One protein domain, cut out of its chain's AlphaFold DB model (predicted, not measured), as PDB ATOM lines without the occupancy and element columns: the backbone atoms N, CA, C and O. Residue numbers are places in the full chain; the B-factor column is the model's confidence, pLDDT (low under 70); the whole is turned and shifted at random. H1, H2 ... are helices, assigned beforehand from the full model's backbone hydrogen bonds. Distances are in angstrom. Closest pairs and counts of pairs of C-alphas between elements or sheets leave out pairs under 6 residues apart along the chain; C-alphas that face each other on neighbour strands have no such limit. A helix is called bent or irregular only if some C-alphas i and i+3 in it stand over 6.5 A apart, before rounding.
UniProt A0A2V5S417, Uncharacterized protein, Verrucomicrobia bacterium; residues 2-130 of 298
ATOM      1  N   LEU A   2     124.151 106.649 154.032       91.81
ATOM      2  CA  LEU A   2     124.795 106.969 152.750       91.81
ATOM      3  C   LEU A   2     124.165 106.263 151.534       91.81
ATOM      4  O   LEU A   2     123.777 106.937 150.588       91.81
ATOM      5  N   LEU A   3     123.979 104.937 151.607       90.38
ATOM      6  CA  LEU A   3     123.304 104.142 150.566       90.38
ATOM      7  C   LEU A   3     121.918 104.714 150.220       90.38
ATOM      8  O   LEU A   3     121.673 105.120 149.088       90.38
ATOM      9  N   ARG A   4     121.047 104.842 151.231       92.44
ATOM     10  CA  ARG A   4     119.696 105.395 151.067       92.44
ATOM     11  C   ARG A   4     119.713 106.818 150.520       92.44
ATOM     12  O   ARG A   4     118.860 107.149 149.714       92.44
ATOM     13  N   ALA A   5     120.663 107.656 150.926       93.00
ATOM     14  CA  ALA A   5     120.728 109.034 150.455       93.00
ATOM     15  C   ALA A   5     120.948 109.120 148.939       93.00
ATOM     16  O   ALA A   5     120.392 110.001 148.285       93.00
ATOM     17  N   VAL A   6     121.731 108.205 148.365       90.38
ATOM     18  CA  VAL A   6     121.905 108.135 146.912       90.38
ATOM     19  C   VAL A   6     120.602 107.701 146.235       90.38
ATOM     20  O   VAL A   6     120.147 108.392 145.325       90.38
ATOM     21  N   ASP A   7     119.966 106.640 146.729       89.94
ATOM     22  CA  ASP A   7     118.720 106.111 146.159       89.94
ATOM     23  C   ASP A   7     117.551 107.101 146.255       89.94
ATOM     24  O   ASP A   7     116.786 107.272 145.309       89.94
ATOM     25  N   GLU A   8     117.394 107.775 147.397       93.00
ATOM     26  CA  GLU A   8     116.312 108.739 147.607       93.00
ATOM     27  C   GLU A   8     116.502 109.994 146.744       93.00
ATOM     28  O   GLU A   8     115.525 110.526 146.225       93.00
ATOM     29  N   ARG A   9     117.738 110.451 146.495       90.81
ATOM     30  CA  ARG A   9     117.979 111.619 145.622       90.81
ATOM     31  C   ARG A   9     117.573 111.392 144.168       90.81
ATOM     32  O   ARG A   9     117.275 112.368 143.485       90.81
ATOM     33  N   ALA A  10     117.511 110.140 143.714       88.94
ATOM     34  CA  ALA A  10     117.003 109.798 142.386       88.94
ATOM     35  C   ALA A  10     115.477 109.980 142.255       88.94
ATOM     36  O   ALA A  10     114.958 109.998 141.140       88.94
ATOM     37  N   LYS A  11     114.753 110.129 143.374       93.00
ATOM     38  CA  LYS A  11     113.300 110.328 143.400       93.00
ATOM     39  C   LYS A  11     112.928 111.815 143.461       93.00
ATOM     40  O   LYS A  11     113.702 112.622 144.005       93.00
ATOM     41  N   PRO A  12     111.718 112.189 142.999       96.38
ATOM     42  CA  PRO A  12     111.136 113.495 143.287       96.38
ATOM     43  C   PRO A  12     111.126 113.767 144.793       96.38
ATOM     44  O   PRO A  12     110.840 112.873 145.584       96.38
ATOM     45  N   ASN A  13     111.406 115.007 145.202       96.31
ATOM     46  CA  ASN A  13     111.585 115.347 146.618       96.31
ATOM     47  C   ASN A  13     110.392 114.928 147.510       96.31
ATOM     48  O   ASN A  13     110.594 114.444 148.619       96.31
ATOM     49  N   GLY A  14     109.152 115.042 147.016       95.12
ATOM     50  CA  GLY A  14     107.946 114.633 147.754       95.12
ATOM     51  C   GLY A  14     107.816 113.122 147.993       95.12
ATOM     52  O   GLY A  14     107.184 112.713 148.963       95.12
ATOM     53  N   GLU A  15     108.459 112.302 147.160       94.25
ATOM     54  CA  GLU A  15     108.452 110.834 147.247       94.25
ATOM     55  C   GLU A  15     109.613 110.283 148.085       94.25
ATOM     56  O   GLU A  15     109.691 109.078 148.345       94.25
ATOM     57  N   ARG A  16     110.532 111.154 148.516       95.25
ATOM     58  CA  ARG A  16     111.639 110.765 149.384       95.25
ATOM     59  C   ARG A  16     111.145 110.525 150.799       95.25
ATOM     60  O   ARG A  16     110.288 111.252 151.317       95.25
ATOM     61  N   LEU A  17     111.781 109.559 151.451       93.44
ATOM     62  CA  LEU A  17     111.724 109.415 152.905       93.44
ATOM     63  C   LEU A  17     112.063 110.767 153.585       93.44
ATOM     64  O   LEU A  17     112.999 111.432 153.130       93.44
ATOM     65  N   PRO A  18     111.341 111.189 154.647       93.69
ATOM     66  CA  PRO A  18     111.435 112.546 155.202       93.69
ATOM     67  C   PRO A  18     112.858 113.041 155.484       93.69
ATOM     68  O   PRO A  18     113.205 114.161 155.120       93.69
ATOM     69  N   GLN A  19     113.705 112.185 156.050       93.75
ATOM     70  CA  GLN A  19     115.094 112.487 156.403       93.75
ATOM     71  C   GLN A  19     116.050 112.611 155.199       93.75
ATOM     72  O   GLN A  19     117.207 112.976 155.366       93.75
ATOM     73  N   PHE A  20     115.586 112.307 153.984       95.75
ATOM     74  CA  PHE A  20     116.345 112.457 152.735       95.75
ATOM     75  C   PHE A  20     115.735 113.512 151.797       95.75
ATOM     76  O   PHE A  20     116.148 113.637 150.639       95.75
ATOM     77  N   ARG A  21     114.739 114.269 152.274       97.00
ATOM     78  CA  ARG A  21     114.182 115.422 151.559       97.00
ATOM     79  C   ARG A  21     115.158 116.592 151.582       97.00
ATOM     80  O   ARG A  21     116.000 116.692 152.469       97.00
ATOM     81  N   ASP A  22     114.988 117.519 150.645       96.00
ATOM     82  CA  ASP A  22     115.830 118.716 150.537       96.00
ATOM     83  C   ASP A  22     115.826 119.543 151.836       96.00
ATOM     84  O   ASP A  22     116.861 120.074 152.226       96.00
ATOM     85  N   SER A  23     114.702 119.571 152.565       96.62
ATOM     86  CA  SER A  23     114.579 120.250 153.864       96.62
ATOM     87  C   SER A  23     115.434 119.637 154.979       96.62
ATOM     88  O   SER A  23     115.711 120.315 155.959       96.62
ATOM     89  N   ALA A  24     115.828 118.367 154.858       96.31
ATOM     90  CA  ALA A  24     116.676 117.662 155.824       96.31
ATOM     91  C   ALA A  24     118.139 117.558 155.356       96.31
ATOM     92  O   ALA A  24     118.971 116.957 156.035       96.31
ATOM     93  N   ARG A  25     118.460 118.112 154.177       94.75
ATOM     94  CA  ARG A  25     119.742 117.900 153.505       94.75
ATOM     95  C   ARG A  25     120.928 118.375 154.332       94.75
ATOM     96  O   ARG A  25     121.897 117.635 154.443       94.75
ATOM     97  N   GLU A  26     120.862 119.579 154.892       95.81
ATOM     98  CA  GLU A  26     121.971 120.140 155.674       95.81
ATOM     99  C   GLU A  26     122.277 119.279 156.902       95.81
ATOM    100  O   GLU A  26     123.431 118.924 157.127       95.81
ATOM    101  N   SER A  27     121.244 118.857 157.640       95.94
ATOM    102  CA  SER A  27     121.392 117.950 158.784       95.94
ATOM    103  C   SER A  27     121.974 116.595 158.370       95.94
ATOM    104  O   SER A  27     122.896 116.099 159.012       95.94
ATOM    105  N   LEU A  28     121.489 116.020 157.265       95.94
ATOM    106  CA  LEU A  28     122.001 114.758 156.734       95.94
ATOM    107  C   LEU A  28     123.472 114.866 156.303       95.94
ATOM    108  O   LEU A  28     124.258 113.957 156.558       95.94
ATOM    109  N   GLU A  29     123.857 115.948 155.623       95.81
ATOM    110  CA  GLU A  29     125.242 116.175 155.201       95.81
ATOM    111  C   GLU A  29     126.162 116.426 156.402       95.81
ATOM    112  O   GLU A  29     127.290 115.930 156.405       95.81
ATOM    113  N   LEU A  30     125.689 117.124 157.440       96.00
ATOM    114  CA  LEU A  30     126.429 117.301 158.690       96.00
ATOM    115  C   LEU A  30     126.740 115.948 159.343       96.00
ATOM    116  O   LEU A  30     127.889 115.687 159.696       96.00
ATOM    117  N   GLU A  31     125.747 115.063 159.434       94.94
ATOM    118  CA  GLU A  31     125.919 113.724 160.004       94.94
ATOM    119  C   GLU A  31     126.843 112.853 159.137       94.94
ATOM    120  O   GLU A  31     127.819 112.274 159.619       94.94
ATOM    121  N   LEU A  32     126.596 112.801 157.824       94.75
ATOM    122  CA  LEU A  32     127.404 112.007 156.896       94.75
ATOM    123  C   LEU A  32     128.852 112.488 156.809       94.75
ATOM    124  O   LEU A  32     129.733 111.677 156.526       94.75
ATOM    125  N   PHE A  33     129.125 113.775 157.009       96.69
ATOM    126  CA  PHE A  33     130.460 114.351 156.837       96.69
ATOM    127  C   PHE A  33     131.106 114.818 158.138       96.69
ATOM    128  O   PHE A  33     132.122 115.513 158.075       96.69
ATOM    129  N   SER A  34     130.570 114.392 159.286       96.12
ATOM    130  CA  SER A  34     131.179 114.639 160.591       96.12
ATOM    131  C   SER A  34     132.643 114.191 160.600       96.12
ATOM    132  O   SER A  34     132.985 113.092 160.151       96.12
ATOM    133  N   THR A  35     133.515 115.067 161.090       95.81
ATOM    134  CA  THR A  35     134.948 114.799 161.274       95.81
ATOM    135  C   THR A  35     135.250 114.246 162.662       95.81
ATOM    136  O   THR A  35     136.419 114.156 163.036       95.81
ATOM    137  N   GLU A  36     134.221 113.934 163.452       95.06
ATOM    138  CA  GLU A  36     134.401 113.343 164.770       95.06
ATOM    139  C   GLU A  36     135.190 112.030 164.670       95.06
ATOM    140  O   GLU A  36     134.975 111.235 163.746       95.06
ATOM    141  N   PRO A  37     136.140 111.805 165.592       93.12
ATOM    142  CA  PRO A  37     136.954 110.605 165.574       93.12
ATOM    143  C   PRO A  37     136.091 109.361 165.796       93.12
ATOM    144  O   PRO A  37     135.291 109.286 166.727       93.12
ATOM    145  N   ILE A  38     136.300 108.362 164.940       94.88
ATOM    146  CA  ILE A  38     135.671 107.047 165.041       94.88
ATOM    147  C   ILE A  38     136.682 106.099 165.685       94.88
ATOM    148  O   ILE A  38     137.727 105.813 165.099       94.88
ATOM    149  N   TYR A  39     136.367 105.621 166.886       96.75
ATOM    150  CA  TYR A  39     137.213 104.699 167.642       96.75
ATOM    151  C   TYR A  39     136.815 103.255 167.330       96.75
ATOM    152  O   TYR A  39     135.699 102.832 167.632       96.75
ATOM    153  N   ASP A  40     137.713 102.508 166.681       97.88
ATOM    154  CA  ASP A  40     137.419 101.160 166.178       97.88
ATOM    155  C   ASP A  40     136.975 100.200 167.291       97.88
ATOM    156  O   ASP A  40     136.025  99.447 167.102       97.88
ATOM    157  N   ASP A  41     137.613 100.244 168.457       97.94
ATOM    158  CA  ASP A  41     137.271  99.419 169.620       97.94
ATOM    159  C   ASP A  41     135.850  99.693 170.132       97.94
ATOM    160  O   ASP A  41     135.080  98.756 170.362       97.94
ATOM    161  N   TYR A  42     135.470 100.967 170.229       97.88
ATOM    162  CA  TYR A  42     134.127 101.379 170.622       97.88
ATOM    163  C   TYR A  42     133.072 100.949 169.595       97.88
ATOM    164  O   TYR A  42     132.037 100.388 169.961       97.88
ATOM    165  N   VAL A  43     133.340 101.134 168.297       97.88
ATOM    166  CA  VAL A  43     132.411 100.705 167.237       97.88
ATOM    167  C   VAL A  43     132.290  99.183 167.189       97.88
ATOM    168  O   VAL A  43     131.184  98.669 167.023       97.88
ATOM    169  N   ILE A  44     133.388  98.443 167.370       98.69
ATOM    170  CA  ILE A  44     133.358  96.977 167.450       98.69
ATOM    171  C   ILE A  44     132.498  96.533 168.630       98.69
ATOM    172  O   ILE A  44     131.692  95.619 168.459       98.69
ATOM    173  N   LEU A  45     132.622  97.171 169.798       98.62
ATOM    174  CA  LEU A  45     131.802  96.864 170.970       98.62
ATOM    175  C   LEU A  45     130.306  97.063 170.680       98.62
ATOM    176  O   LEU A  45     129.526  96.123 170.839       98.62
ATOM    177  N   LEU A  46     129.916  98.244 170.191       98.44
ATOM    178  CA  LEU A  46     128.514  98.564 169.890       98.44
ATOM    179  C   LEU A  46     127.925  97.671 168.792       98.44
ATOM    180  O   LEU A  46     126.785  97.213 168.891       98.44
ATOM    181  N   LEU A  47     128.698  97.400 167.739       98.38
ATOM    182  CA  LEU A  47     128.248  96.541 166.650       98.38
ATOM    183  C   LEU A  47     128.176  95.072 167.085       98.38
ATOM    184  O   LEU A  47     127.269  94.365 166.656       98.38
ATOM    185  N   THR A  48     129.077  94.615 167.961       98.75
ATOM    186  CA  THR A  48     128.997  93.278 168.572       98.75
ATOM    187  C   THR A  48     127.687  93.122 169.335       98.75
ATOM    188  O   THR A  48     126.988  92.126 169.141       98.75
ATOM    189  N   ASP A  49     127.341  94.100 170.174       98.62
ATOM    190  CA  ASP A  49     126.094  94.092 170.940       98.62
ATOM    191  C   ASP A  49     124.872  94.102 170.011       98.62
ATOM    192  O   ASP A  49     124.014  93.223 170.096       98.62
ATOM    193  N   SER A  50     124.865  94.989 169.012       98.06
ATOM    194  CA  SER A  50     123.786  95.079 168.018       98.06
ATOM    195  C   SER A  50     123.588  93.772 167.240       98.06
ATOM    196  O   SER A  50     122.459  93.317 167.057       98.06
ATOM    197  N   LEU A  51     124.676  93.131 166.796       98.25
ATOM    198  CA  LEU A  51     124.633  91.847 166.090       98.25
ATOM    199  C   LEU A  51     124.194  90.696 167.009       98.25
ATOM    200  O   LEU A  51     123.491  89.792 166.559       98.25
ATOM    201  N   THR A  52     124.574  90.736 168.288       98.44
ATOM    202  CA  THR A  52     124.156  89.751 169.299       98.44
ATOM    203  C   THR A  52     122.667  89.879 169.595       98.44
ATOM    204  O   THR A  52     121.950  88.878 169.599       98.44
ATOM    205  N   ASN A  53     122.177  91.105 169.786       98.00
ATOM    206  CA  ASN A  53     120.759  91.382 169.966       98.00
ATOM    207  C   ASN A  53     119.964  90.929 168.736       98.00
ATOM    208  O   ASN A  53     119.009  90.171 168.876       98.00
ATOM    209  N   PHE A  54     120.418  91.289 167.532       96.44
ATOM    210  CA  PHE A  54     119.802  90.863 166.279       96.44
ATOM    211  C   PHE A  54     119.702  89.332 166.167       96.44
ATOM    212  O   PHE A  54     118.621  88.799 165.920       96.44
ATOM    213  N   ALA A  55     120.794  88.603 166.410       97.31
ATOM    214  CA  ALA A  55     120.783  87.141 166.371       97.31
ATOM    215  C   ALA A  55     119.870  86.524 167.445       97.31
ATOM    216  O   ALA A  55     119.209  85.521 167.189       97.31
ATOM    217  N   THR A  56     119.797  87.147 168.625       97.50
ATOM    218  CA  THR A  56     118.963  86.693 169.747       97.50
ATOM    219  C   THR A  56     117.473  86.898 169.470       97.50
ATOM    220  O   THR A  56     116.681  85.989 169.693       97.50
ATOM    221  N   GLN A  57     117.085  88.070 168.958       96.94
ATOM    222  CA  GLN A  57     115.685  88.417 168.685       96.94
ATOM    223  C   GLN A  57     115.101  87.606 167.523       96.94
ATOM    224  O   GLN A  57     113.952  87.175 167.577       96.94
ATOM    225  N   PHE A  58     115.888  87.384 166.466       95.12
ATOM    226  CA  PHE A  58     115.423  86.684 165.264       95.12
ATOM    227  C   PHE A  58     115.729  85.179 165.263       95.12
ATOM    228  O   PHE A  58     115.126  84.438 164.484       95.12
ATOM    229  N   GLY A  59     116.645  84.728 166.124       96.25
ATOM    230  CA  GLY A  59     117.128  83.353 166.204       96.25
ATOM    231  C   GLY A  59     118.198  83.013 165.158       96.25
ATOM    232  O   GLY A  59     118.178  83.484 164.020       96.25
ATOM    233  N   GLU A  60     119.120  82.116 165.517       90.25
ATOM    234  CA  GLU A  60     120.262  81.711 164.674       90.25
ATOM    235  C   GLU A  60     119.858  80.984 163.375       90.25
ATOM    236  O   GLU A  60     120.587  80.999 162.383       90.25
ATOM    237  N   GLY A  61     118.679  80.356 163.357       94.12
ATOM    238  CA  GLY A  61     118.123  79.699 162.168       94.12
ATOM    239  C   GLY A  61     117.570  80.669 161.118       94.12
ATOM    240  O   GLY A  61     117.193  80.246 160.025       94.12
ATOM    241  N   ASN A  62     117.489  81.966 161.429       96.88
ATOM    242  CA  ASN A  62     116.965  82.961 160.508       96.88
ATOM    243  C   ASN A  62     117.941  83.210 159.344       96.88
ATOM    244  O   ASN A  62     119.112  83.535 159.542       96.88
ATOM    245  N   SER A  63     117.441  83.123 158.108       96.56
ATOM    246  CA  SER A  63     118.280  83.272 156.907       96.56
ATOM    247  C   SER A  63     118.974  84.636 156.790       96.56
ATOM    248  O   SER A  63     120.072  84.716 156.239       96.56
ATOM    249  N   LEU A  64     118.370  85.716 157.301       96.12
ATOM    250  CA  LEU A  64     118.991  87.040 157.309       96.12
ATOM    251  C   LEU A  64     120.089  87.114 158.373       96.12
ATOM    252  O   LEU A  64     121.159  87.637 158.077       96.12
ATOM    253  N   VAL A  65     119.863  86.534 159.558       97.56
ATOM    254  CA  VAL A  65     120.885  86.419 160.617       97.56
ATOM    255  C   VAL A  65     122.117  85.694 160.094       97.56
ATOM    256  O   VAL A  65     123.220  86.226 160.184       97.56
ATOM    257  N   GLN A  66     121.935  84.541 159.451       97.50
ATOM    258  CA  GLN A  66     123.042  83.768 158.880       97.50
ATOM    259  C   GLN A  66     123.827  84.560 157.826       97.50
ATOM    260  O   GLN A  66     125.057  84.569 157.853       97.50
ATOM    261  N   LYS A  67     123.136  85.283 156.931       97.56
ATOM    262  CA  LYS A  67     123.784  86.131 155.913       97.56
ATOM    263  C   LYS A  67     124.525  87.324 156.521       97.56
ATOM    264  O   LYS A  67     125.613  87.657 156.064       97.56
ATOM    265  N   VAL A  68     123.942  87.974 157.529       97.75
ATOM    266  CA  VAL A  68     124.533  89.136 158.210       97.75
ATOM    267  C   VAL A  68     125.780  88.729 158.991       97.75
ATOM    268  O   VAL A  68     126.810  89.396 158.876       97.75
ATOM    269  N   LEU A  69     125.699  87.629 159.743       98.00
ATOM    270  CA  LEU A  69     126.812  87.100 160.528       98.00
ATOM    271  C   LEU A  69     127.883  86.433 159.665       98.00
ATOM    272  O   LEU A  69     129.040  86.402 160.073       98.00
ATOM    273  N   ALA A  70     127.525  85.946 158.473       97.31
ATOM    274  CA  ALA A  70     128.442  85.300 157.537       97.31
ATOM    275  C   ALA A  70     129.270  84.186 158.208       97.31
ATOM    276  O   ALA A  70     130.495  84.167 158.110       97.31
ATOM    277  N   GLU A  71     128.579  83.301 158.939       96.50
ATOM    278  CA  GLU A  71     129.155  82.167 159.690       96.50
ATOM    279  C   GLU A  71     130.150  82.557 160.802       96.50
ATOM    280  O   GLU A  71     130.888  81.716 161.317       96.50
ATOM    281  N   LYS A  72     130.175  83.830 161.211       98.06
ATOM    282  CA  LYS A  72     131.034  84.337 162.289       98.06
ATOM    283  C   LYS A  72     130.231  84.607 163.553       98.06
ATOM    284  O   LYS A  72     129.029  84.861 163.512       98.06
ATOM    285  N   SER A  73     130.923  84.621 164.692       98.12
ATOM    286  CA  SER A  73     130.347  85.187 165.910       98.12
ATOM    287  C   SER A  73     130.067  86.688 165.718       98.12
ATOM    288  O   SER A  73     130.769  87.334 164.929       98.12
ATOM    289  N   PRO A  74     129.105  87.277 166.455       98.50
ATOM    290  CA  PRO A  74     128.832  88.715 166.407       98.50
ATOM    291  C   PRO A  74     130.092  89.577 166.537       98.50
ATOM    292  O   PRO A  74     130.294  90.503 165.754       98.50
ATOM    293  N   HIS A  75     130.991  89.215 167.457       98.69
ATOM    294  CA  HIS A  75     132.240  89.942 167.663       98.69
ATOM    295  C   HIS A  75     133.200  89.830 166.475       98.69
ATOM    296  O   HIS A  75     133.706  90.839 165.988       98.69
ATOM    297  N   ALA A  76     133.430  88.614 165.967       98.75
ATOM    298  CA  ALA A  76     134.314  88.413 164.822       98.75
ATOM    299  C   ALA A  76     133.774  89.107 163.562       98.75
ATOM    300  O   ALA A  76     134.548  89.673 162.788       98.75
ATOM    301  N   ARG A  77     132.447  89.113 163.379       98.56
ATOM    302  CA  ARG A  77     131.801  89.838 162.285       98.56
ATOM    303  C   ARG A  77     131.948  91.350 162.441       98.56
ATOM    304  O   ARG A  77     132.302  92.016 161.474       98.56
ATOM    305  N   ALA A  78     131.734  91.893 163.639       98.75
ATOM    306  CA  ALA A  78     131.928  93.314 163.910       98.75
ATOM    307  C   ALA A  78     133.377  93.758 163.638       98.75
ATOM    308  O   ALA A  78     133.596  94.731 162.918       98.75
ATOM    309  N   ALA A  79     134.363  93.008 164.142       98.69
ATOM    310  CA  ALA A  79     135.780  93.295 163.940       98.69
ATOM    311  C   ALA A  79     136.170  93.306 162.454       98.69
ATOM    312  O   ALA A  79     136.860  94.221 162.002       98.69
ATOM    313  N   GLU A  80     135.698  92.333 161.672       98.56
ATOM    314  CA  GLU A  80     135.907  92.298 160.220       98.56
ATOM    315  C   GLU A  80     135.334  93.541 159.527       98.56
ATOM    316  O   GLU A  80     136.017  94.178 158.727       98.56
ATOM    317  N   LEU A  81     134.082  93.891 159.827       98.56
ATOM    318  CA  LEU A  81     133.398  95.003 159.172       98.56
ATOM    319  C   LEU A  81     134.079  96.343 159.474       98.56
ATOM    320  O   LEU A  81     134.288  97.150 158.568       98.56
ATOM    321  N   VAL A  82     134.444  96.575 160.739       98.44
ATOM    322  CA  VAL A  82     135.057  97.834 161.198       98.44
ATOM    323  C   VAL A  82     136.504  97.971 160.722       98.44
ATOM    324  O   VAL A  82     136.920  99.051 160.298       98.44
ATOM    325  N   SER A  83     137.280  96.886 160.742       97.75
ATOM    326  CA  SER A  83     138.663  96.916 160.248       97.75
ATOM    327  C   SER A  83     138.740  97.046 158.724       97.75
ATOM    328  O   SER A  83     139.651  97.696 158.214       97.75
ATOM    329  N   GLY A  84     137.781  96.468 157.994       97.50
ATOM    330  CA  GLY A  84     137.776  96.460 156.533       97.50
ATOM    331  C   GLY A  84     137.122  97.676 155.867       97.50
ATOM    332  O   GLY A  84     137.272  97.842 154.655       97.50
ATOM    333  N   THR A  85     136.392  98.516 156.608       97.75
ATOM    334  CA  THR A  85     135.690  99.669 156.021       97.75
ATOM    335  C   THR A  85     136.595 100.881 155.815       97.75
ATOM    336  O   THR A  85     137.403 101.256 156.668       97.75
ATOM    337  N   LYS A  86     136.404 101.554 154.681       96.44
ATOM    338  CA  LYS A  86     136.986 102.859 154.344       96.44
ATOM    339  C   LYS A  86     136.045 104.013 154.668       96.44
ATOM    340  O   LYS A  86     136.440 105.169 154.554       96.44
ATOM    341  N   LEU A  87     134.818 103.726 155.112       95.75
ATOM    342  CA  LEU A  87     133.830 104.750 155.445       95.75
ATOM    343  C   LEU A  87     134.223 105.605 156.651       95.75
ATOM    344  O   LEU A  87     133.529 106.575 156.921       95.75
ATOM    345  N   LYS A  88     135.316 105.298 157.357       95.31
ATOM    346  CA  LYS A  88     135.894 106.179 158.383       95.31
ATOM    347  C   LYS A  88     136.435 107.484 157.794       95.31
ATOM    348  O   LYS A  88     136.390 108.518 158.456       95.31
ATOM    349  N   ASP A  89     136.854 107.460 156.533       95.88
ATOM    350  CA  ASP A  89     137.339 108.634 155.818       95.88
ATOM    351  C   ASP A  89     136.170 109.475 155.268       95.88
ATOM    352  O   ASP A  89     135.350 109.015 154.466       95.88
ATOM    353  N   VAL A  90     136.112 110.741 155.686       96.94
ATOM    354  CA  VAL A  90     135.118 111.720 155.226       96.94
ATOM    355  C   VAL A  90     135.193 111.916 153.709       96.94
ATOM    356  O   VAL A  90     134.152 112.059 153.067       96.94
ATOM    357  N   ALA A  91     136.390 111.908 153.115       96.56
ATOM    358  CA  ALA A  91     136.570 112.069 151.675       96.56
ATOM    359  C   ALA A  91     135.923 110.911 150.905       96.56
ATOM    360  O   ALA A  91     135.212 111.150 149.930       96.56
ATOM    361  N   VAL A  92     136.068 109.678 151.402       95.12
ATOM    362  CA  VAL A  92     135.408 108.491 150.833       95.12
ATOM    363  C   VAL A  92     133.888 108.622 150.928       95.12
ATOM    364  O   VAL A  92     133.183 108.390 149.945       95.12
ATOM    365  N   ARG A  93     133.357 109.055 152.080       95.69
ATOM    366  CA  ARG A  93     131.908 109.277 152.242       95.69
ATOM    367  C   ARG A  93     131.385 110.360 151.296       95.69
ATOM    368  O   ARG A  93     130.321 110.175 150.709       95.69
ATOM    369  N   ARG A  94     132.126 111.457 151.105       95.81
ATOM    370  CA  ARG A  94     131.783 112.530 150.151       95.81
ATOM    371  C   ARG A  94     131.807 112.042 148.709       95.81
ATOM    372  O   ARG A  94     130.868 112.318 147.968       95.81
ATOM    373  N   GLU A  95     132.838 111.294 148.329       94.25
ATOM    374  CA  GLU A  95     132.951 110.713 146.992       94.25
ATOM    375  C   GLU A  95     131.741 109.817 146.702       94.25
ATOM    376  O   GLU A  95     131.042 110.021 145.712       94.25
ATOM    377  N   LEU A  96     131.430 108.884 147.602       92.94
ATOM    378  CA  LEU A  96     130.276 107.992 147.480       92.94
ATOM    379  C   LEU A  96     128.945 108.750 147.469       92.94
ATOM    380  O   LEU A  96     128.068 108.427 146.674       92.94
ATOM    381  N   TYR A  97     128.801 109.784 148.300       93.25
ATOM    382  CA  TYR A  97     127.621 110.644 148.289       93.25
ATOM    383  C   TYR A  97     127.495 111.419 146.975       93.25
ATOM    384  O   TYR A  97     126.391 111.723 146.559       93.25
ATOM    385  N   SER A  98     128.577 111.759 146.279       91.31
ATOM    386  CA  SER A  98     128.482 112.470 144.995       91.31
ATOM    387  C   SER A  98     128.100 111.576 143.808       91.31
ATOM    388  O   SER A  98     127.686 112.088 142.769       91.31
ATOM    389  N   LYS A  99     128.213 110.250 143.959       88.38
ATOM    390  CA  LYS A  99     127.902 109.275 142.907       88.38
ATOM    391  C   LYS A  99     126.397 109.147 142.668       88.38
ATOM    392  O   LYS A  99     125.579 109.381 143.562       88.38
ATOM    393  N   ASP A 100     126.048 108.731 141.451       85.25
ATOM    394  CA  ASP A 100     124.701 108.263 141.126       85.25
ATOM    395  C   ASP A 100     124.421 106.873 141.733       85.25
ATOM    396  O   ASP A 100     125.314 106.203 142.265       85.25
ATOM    397  N   ALA A 101     123.160 106.438 141.673       80.25
ATOM    398  CA  ALA A 101     122.724 105.169 142.256       80.25
ATOM    399  C   ALA A 101     123.473 103.956 141.684       80.25
ATOM    400  O   ALA A 101     123.839 103.057 142.437       80.25
ATOM    401  N   ALA A 102     123.768 103.943 140.382       81.38
ATOM    402  CA  ALA A 102     124.456 102.823 139.747       81.38
ATOM    403  C   ALA A 102     125.920 102.725 140.213       81.38
ATOM    404  O   ALA A 102     126.384 101.652 140.603       81.38
ATOM    405  N   ALA A 103     126.631 103.852 140.237       81.62
ATOM    406  CA  ALA A 103     128.017 103.929 140.684       81.62
ATOM    407  C   ALA A 103     128.159 103.705 142.200       81.62
ATOM    408  O   ALA A 103     129.143 103.112 142.645       81.62
ATOM    409  N   SER A 104     127.175 104.134 142.997       80.19
ATOM    410  CA  SER A 104     127.099 103.813 144.426       80.19
ATOM    411  C   SER A 104     126.849 102.322 144.650       80.19
ATOM    412  O   SER A 104     127.488 101.718 145.509       80.19
ATOM    413  N   GLN A 105     125.985 101.683 143.855       80.06
ATOM    414  CA  GLN A 105     125.686 100.257 143.998       80.06
ATOM    415  C   GLN A 105     126.883  99.360 143.661       80.06
ATOM    416  O   GLN A 105     127.055  98.318 144.288       80.06
ATOM    417  N   ALA A 106     127.738  99.785 142.729       86.12
ATOM    418  CA  ALA A 106     128.966  99.077 142.370       86.12
ATOM    419  C   ALA A 106     130.114  99.244 143.390       86.12
ATOM    420  O   ALA A 106     131.135  98.566 143.285       86.12
ATOM    421  N   ALA A 107     129.994 100.157 144.361       90.06
ATOM    422  CA  ALA A 107     131.055 100.410 145.332       90.06
ATOM    423  C   ALA A 107     131.114  99.313 146.408       90.06
ATOM    424  O   ALA A 107     130.171  99.146 147.179       90.06
ATOM    425  N   HIS A 108     132.242  98.614 146.516       93.38
ATOM    426  CA  HIS A 108     132.441  97.582 147.534       93.38
ATOM    427  C   HIS A 108     133.139  98.137 148.777       93.38
ATOM    428  O   HIS A 108     134.232  98.699 148.698       93.38
ATOM    429  N   ASP A 109     132.486  97.961 149.920       96.81
ATOM    430  CA  ASP A 109     132.985  98.260 151.261       96.81
ATOM    431  C   ASP A 109     132.211  97.366 152.243       96.81
ATOM    432  O   ASP A 109     130.985  97.293 152.114       96.81
ATOM    433  N   PRO A 110     132.856  96.715 153.229       97.00
ATOM    434  CA  PRO A 110     132.174  95.771 154.114       97.00
ATOM    435  C   PRO A 110     130.931  96.340 154.815       97.00
ATOM    436  O   PRO A 110     129.925  95.642 154.942       97.00
ATOM    437  N   MET A 111     130.957  97.616 155.217       96.69
ATOM    438  CA  MET A 111     129.807  98.271 155.848       96.69
ATOM    439  C   MET A 111     128.723  98.646 154.834       96.69
ATOM    440  O   MET A 111     127.537  98.563 155.155       96.69
ATOM    441  N   LEU A 112     129.093  99.030 153.607       95.31
ATOM    442  CA  LEU A 112     128.110  99.259 152.540       95.31
ATOM    443  C   LEU A 112     127.426  97.958 152.125       95.31
ATOM    444  O   LEU A 112     126.210  97.941 151.953       95.31
ATOM    445  N   ASP A 113     128.184  96.872 151.991       95.50
ATOM    446  CA  ASP A 113     127.658  95.562 151.615       95.50
ATOM    447  C   ASP A 113     126.716  95.018 152.695       95.50
ATOM    448  O   ASP A 113     125.623  94.541 152.378       95.50
ATOM    449  N   LEU A 114     127.074  95.183 153.975       96.50
ATOM    450  CA  LEU A 114     126.161  94.891 155.078       96.50
ATOM    451  C   LEU A 114     124.892  95.753 154.999       96.50
ATOM    452  O   LEU A 114     123.789  95.221 155.110       96.50
ATOM    453  N   ALA A 115     125.026  97.065 154.779       95.00
ATOM    454  CA  ALA A 115     123.880  97.964 154.667       95.00
ATOM    455  C   ALA A 115     122.940  97.559 153.517       95.00
ATOM    456  O   ALA A 115     121.726  97.554 153.702       95.00
ATOM    457  N   ARG A 116     123.476  97.163 152.355       93.38
ATOM    458  CA  ARG A 116     122.682  96.667 151.214       93.38
ATOM    459  C   ARG A 116     121.918  95.395 151.549       93.38
ATOM    460  O   ARG A 116     120.761  95.265 151.159       93.38
ATOM    461  N   LEU A 117     122.552  94.472 152.272       94.62
ATOM    462  CA  LEU A 117     121.930  93.212 152.675       94.62
ATOM    463  C   LEU A 117     120.681  93.443 153.543       94.62
ATOM    464  O   LEU A 117     119.689  92.728 153.392       94.62
ATOM    465  N   ILE A 118     120.725  94.437 154.431       95.25
ATOM    466  CA  ILE A 118     119.636  94.728 155.376       95.25
ATOM    467  C   ILE A 118     118.619  95.748 154.847       95.25
ATOM    468  O   ILE A 118     117.511  95.822 155.378       95.25
ATOM    469  N   ASP A 119     118.959  96.537 153.820       94.50
ATOM    470  CA  ASP A 119     118.145  97.689 153.415       94.50
ATOM    471  C   ASP A 119     116.748  97.300 152.923       94.50
ATOM    472  O   ASP A 119     115.759  97.894 153.353       94.50
ATOM    473  N   GLY A 120     116.663  96.281 152.064       94.12
ATOM    474  CA  GLY A 120     115.394  95.775 151.536       94.12
ATOM    475  C   GLY A 120     114.434  95.338 152.651       94.12
ATOM    476  O   GLY A 120     113.366  95.938 152.787       94.12
ATOM    477  N   PRO A 121     114.819  94.363 153.502       94.38
ATOM    478  CA  PRO A 121     114.019  93.964 154.660       94.38
ATOM    479  C   PRO A 121     113.643  95.135 155.579       94.38
ATOM    480  O   PRO A 121     112.498  95.229 156.016       94.38
ATOM    481  N   ALA A 122     114.569  96.067 155.830       94.44
ATOM    482  CA  ALA A 122     114.302  97.232 156.670       94.44
ATOM    483  C   ALA A 122     113.278  98.200 156.047       94.44
ATOM    484  O   ALA A 122     112.494  98.812 156.771       94.44
ATOM    485  N   ARG A 123     113.261  98.356 154.718       94.00
ATOM    486  CA  ARG A 123     112.255  99.169 154.016       94.00
ATOM    487  C   ARG A 123     110.877  98.515 154.036       94.00
ATOM    488  O   ARG A 123     109.896  99.228 154.222       94.00
ATOM    489  N   GLU A 124     110.795  97.195 153.891       94.94
ATOM    490  CA  GLU A 124     109.521  96.478 154.018       94.94
ATOM    491  C   GLU A 124     108.970  96.558 155.446       94.94
ATOM    492  O   GLU A 124     107.801  96.886 155.633       94.94
ATOM    493  N   ALA A 125     109.824  96.379 156.461       94.31
ATOM    494  CA  ALA A 125     109.434  96.589 157.855       94.31
ATOM    495  C   ALA A 125     108.931  98.023 158.098       94.31
ATOM    496  O   ALA A 125     107.902  98.214 158.743       94.31
ATOM    497  N   ARG A 126     109.609  99.026 157.520       94.81
ATOM    498  CA  ARG A 126     109.178 100.427 157.605       94.81
ATOM    499  C   ARG A 126     107.816 100.666 156.958       94.81
ATOM    500  O   ARG A 126     107.009 101.359 157.555       94.81
ATOM    501  N   LYS A 127     107.533 100.096 155.781       94.19
ATOM    502  CA  LYS A 127     106.211 100.232 155.139       94.19
ATOM    503  C   LYS A 127     105.092  99.702 156.033       94.19
ATOM    504  O   LYS A 127     104.060 100.352 156.151       94.19
ATOM    505  N   THR A 128     105.303  98.542 156.657       96.06
ATOM    506  CA  THR A 128     104.340  97.966 157.605       96.06
ATOM    507  C   THR A 128     104.139  98.884 158.805       96.06
ATOM    508  O   THR A 128     103.000  99.180 159.150       96.06
ATOM    509  N   TYR A 129     105.235  99.371 159.393       95.94
ATOM    510  CA  TYR A 129     105.191 100.294 160.525       95.94
ATOM    511  C   TYR A 129     104.461 101.598 160.180       95.94
ATOM    512  O   TYR A 129     103.526 101.965 160.878       95.94
ATOM    513  N   ASP A 130     104.823 102.258 159.076       93.81
ATOM    514  CA  ASP A 130     104.213 103.523 158.650       93.81
ATOM    515  C   ASP A 130     102.698 103.356 158.391       93.81
ATOM    516  O   ASP A 130     101.903 104.232 158.724       93.81
TER     517      ASP A 130
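What this domain is: This is residues 2 to 130 of the 298 residues of an uncharacterized protein of Verrucomicrobia bacterium (UniProt A0A2V5S417). Two groups of helices, H3, H4 and H5 in one and H1, H2, H6 and H7 in the other, sit on either side of the first arm of the long bent helix H8, which lies in the middle. The second arm of H8 turns away and sticks out with residues 122 to 130, while the links H2 to H3 and H5 to H6 bridge the two groups. The printed part has 129 residues with eight named helices, H1 to H8 in order along the chain, and no named strand; its class is all helix. The whole is compact, with a radius of gyration of the C-alphas of 15.6 A and spans of 39 by 36 by 25 A.

Where its parts are: H8, residues 110 to 130, was assigned as one helix by its hydrogen bonds but is bent, with C-alphas 117 and 120 7.1 A apart. Its arms are H8a, residues 110 to 117, 10.7 A long, and H8b, residues 120 to 130, 15.4 A long, ending at C-alpha 130 at (104.213, 103.523, 158.650). H3, residues 40 to 58, measures 26.3 A and begins at C-alpha 40 at (137.419, 101.160, 166.178). H4 holds residues 63 to 69, and H5 residues 74 to 84, 15.4 A. H1, residues 2 to 9, begins at C-alpha 2 at (124.795, 106.969, 152.750). H2, residues 22 to 32, is 14.8 A long and irregular, with C-alphas 23 and 26 7.6 A apart. H6 holds residues 90 to 98, 12.2 A, and H7 residues 101 to 105.

How they stand to each other: H8a and H8b stand at a steep tilt of 56 degrees, and H8b touches no helix. H8a touches H5 at a steep tilt of 61 degrees, opposite ways; their closest C-alphas, Leu 81 and Pro 110, are 5.3 A apart. H8a and H1 only just touch, with 3 pairs of C-alphas within 8 A, the closest being Leu 3 and Leu 112 at 7.1 A. H5 touches H3 at a steep tilt of 43 degrees, opposite ways, with C-alphas 48 and 75 closest at 4.7 A. H3 and H4 form a helical hairpin at a shallow tilt of 17 degrees, in which H3 touches H4 with residues 51 to 58 alone; the closest C-alphas are Ala 55 and Val 65, 5.8 A. H1 touches H6 at a shallow tilt of 27 degrees, the same way, with C-alphas 6 and 97 closest at 6.4 A. H1 touches H7, with C-alphas 6 and 101 closest at 5.6 A. H2 and H1 are close but not clearly touching, with C-alphas 32 and 2 closest at 7.0 A. H1, H2, H6 and H7 are each apart from H3, H4 and H5. The helix packing is part aligned, part crossed: of five touching pairs with a tilt, two are at a shallow one. Each O i to N i+4 pair is within hydrogen-bond range in H1, H3, H4, H5, H6, H7, H8a and H8b, and 5 of 7 are in H2.

The domain as a whole: The two C-alphas farthest apart, those of Ser 23 and Gly 61, are 41.5 A apart. The printed part has no cut. The link H1 to H2, residues 10 to 21, is long. The mean pLDDT of the printed part is 94.9, no printed residue is under 70, and H7 has a mean of 81.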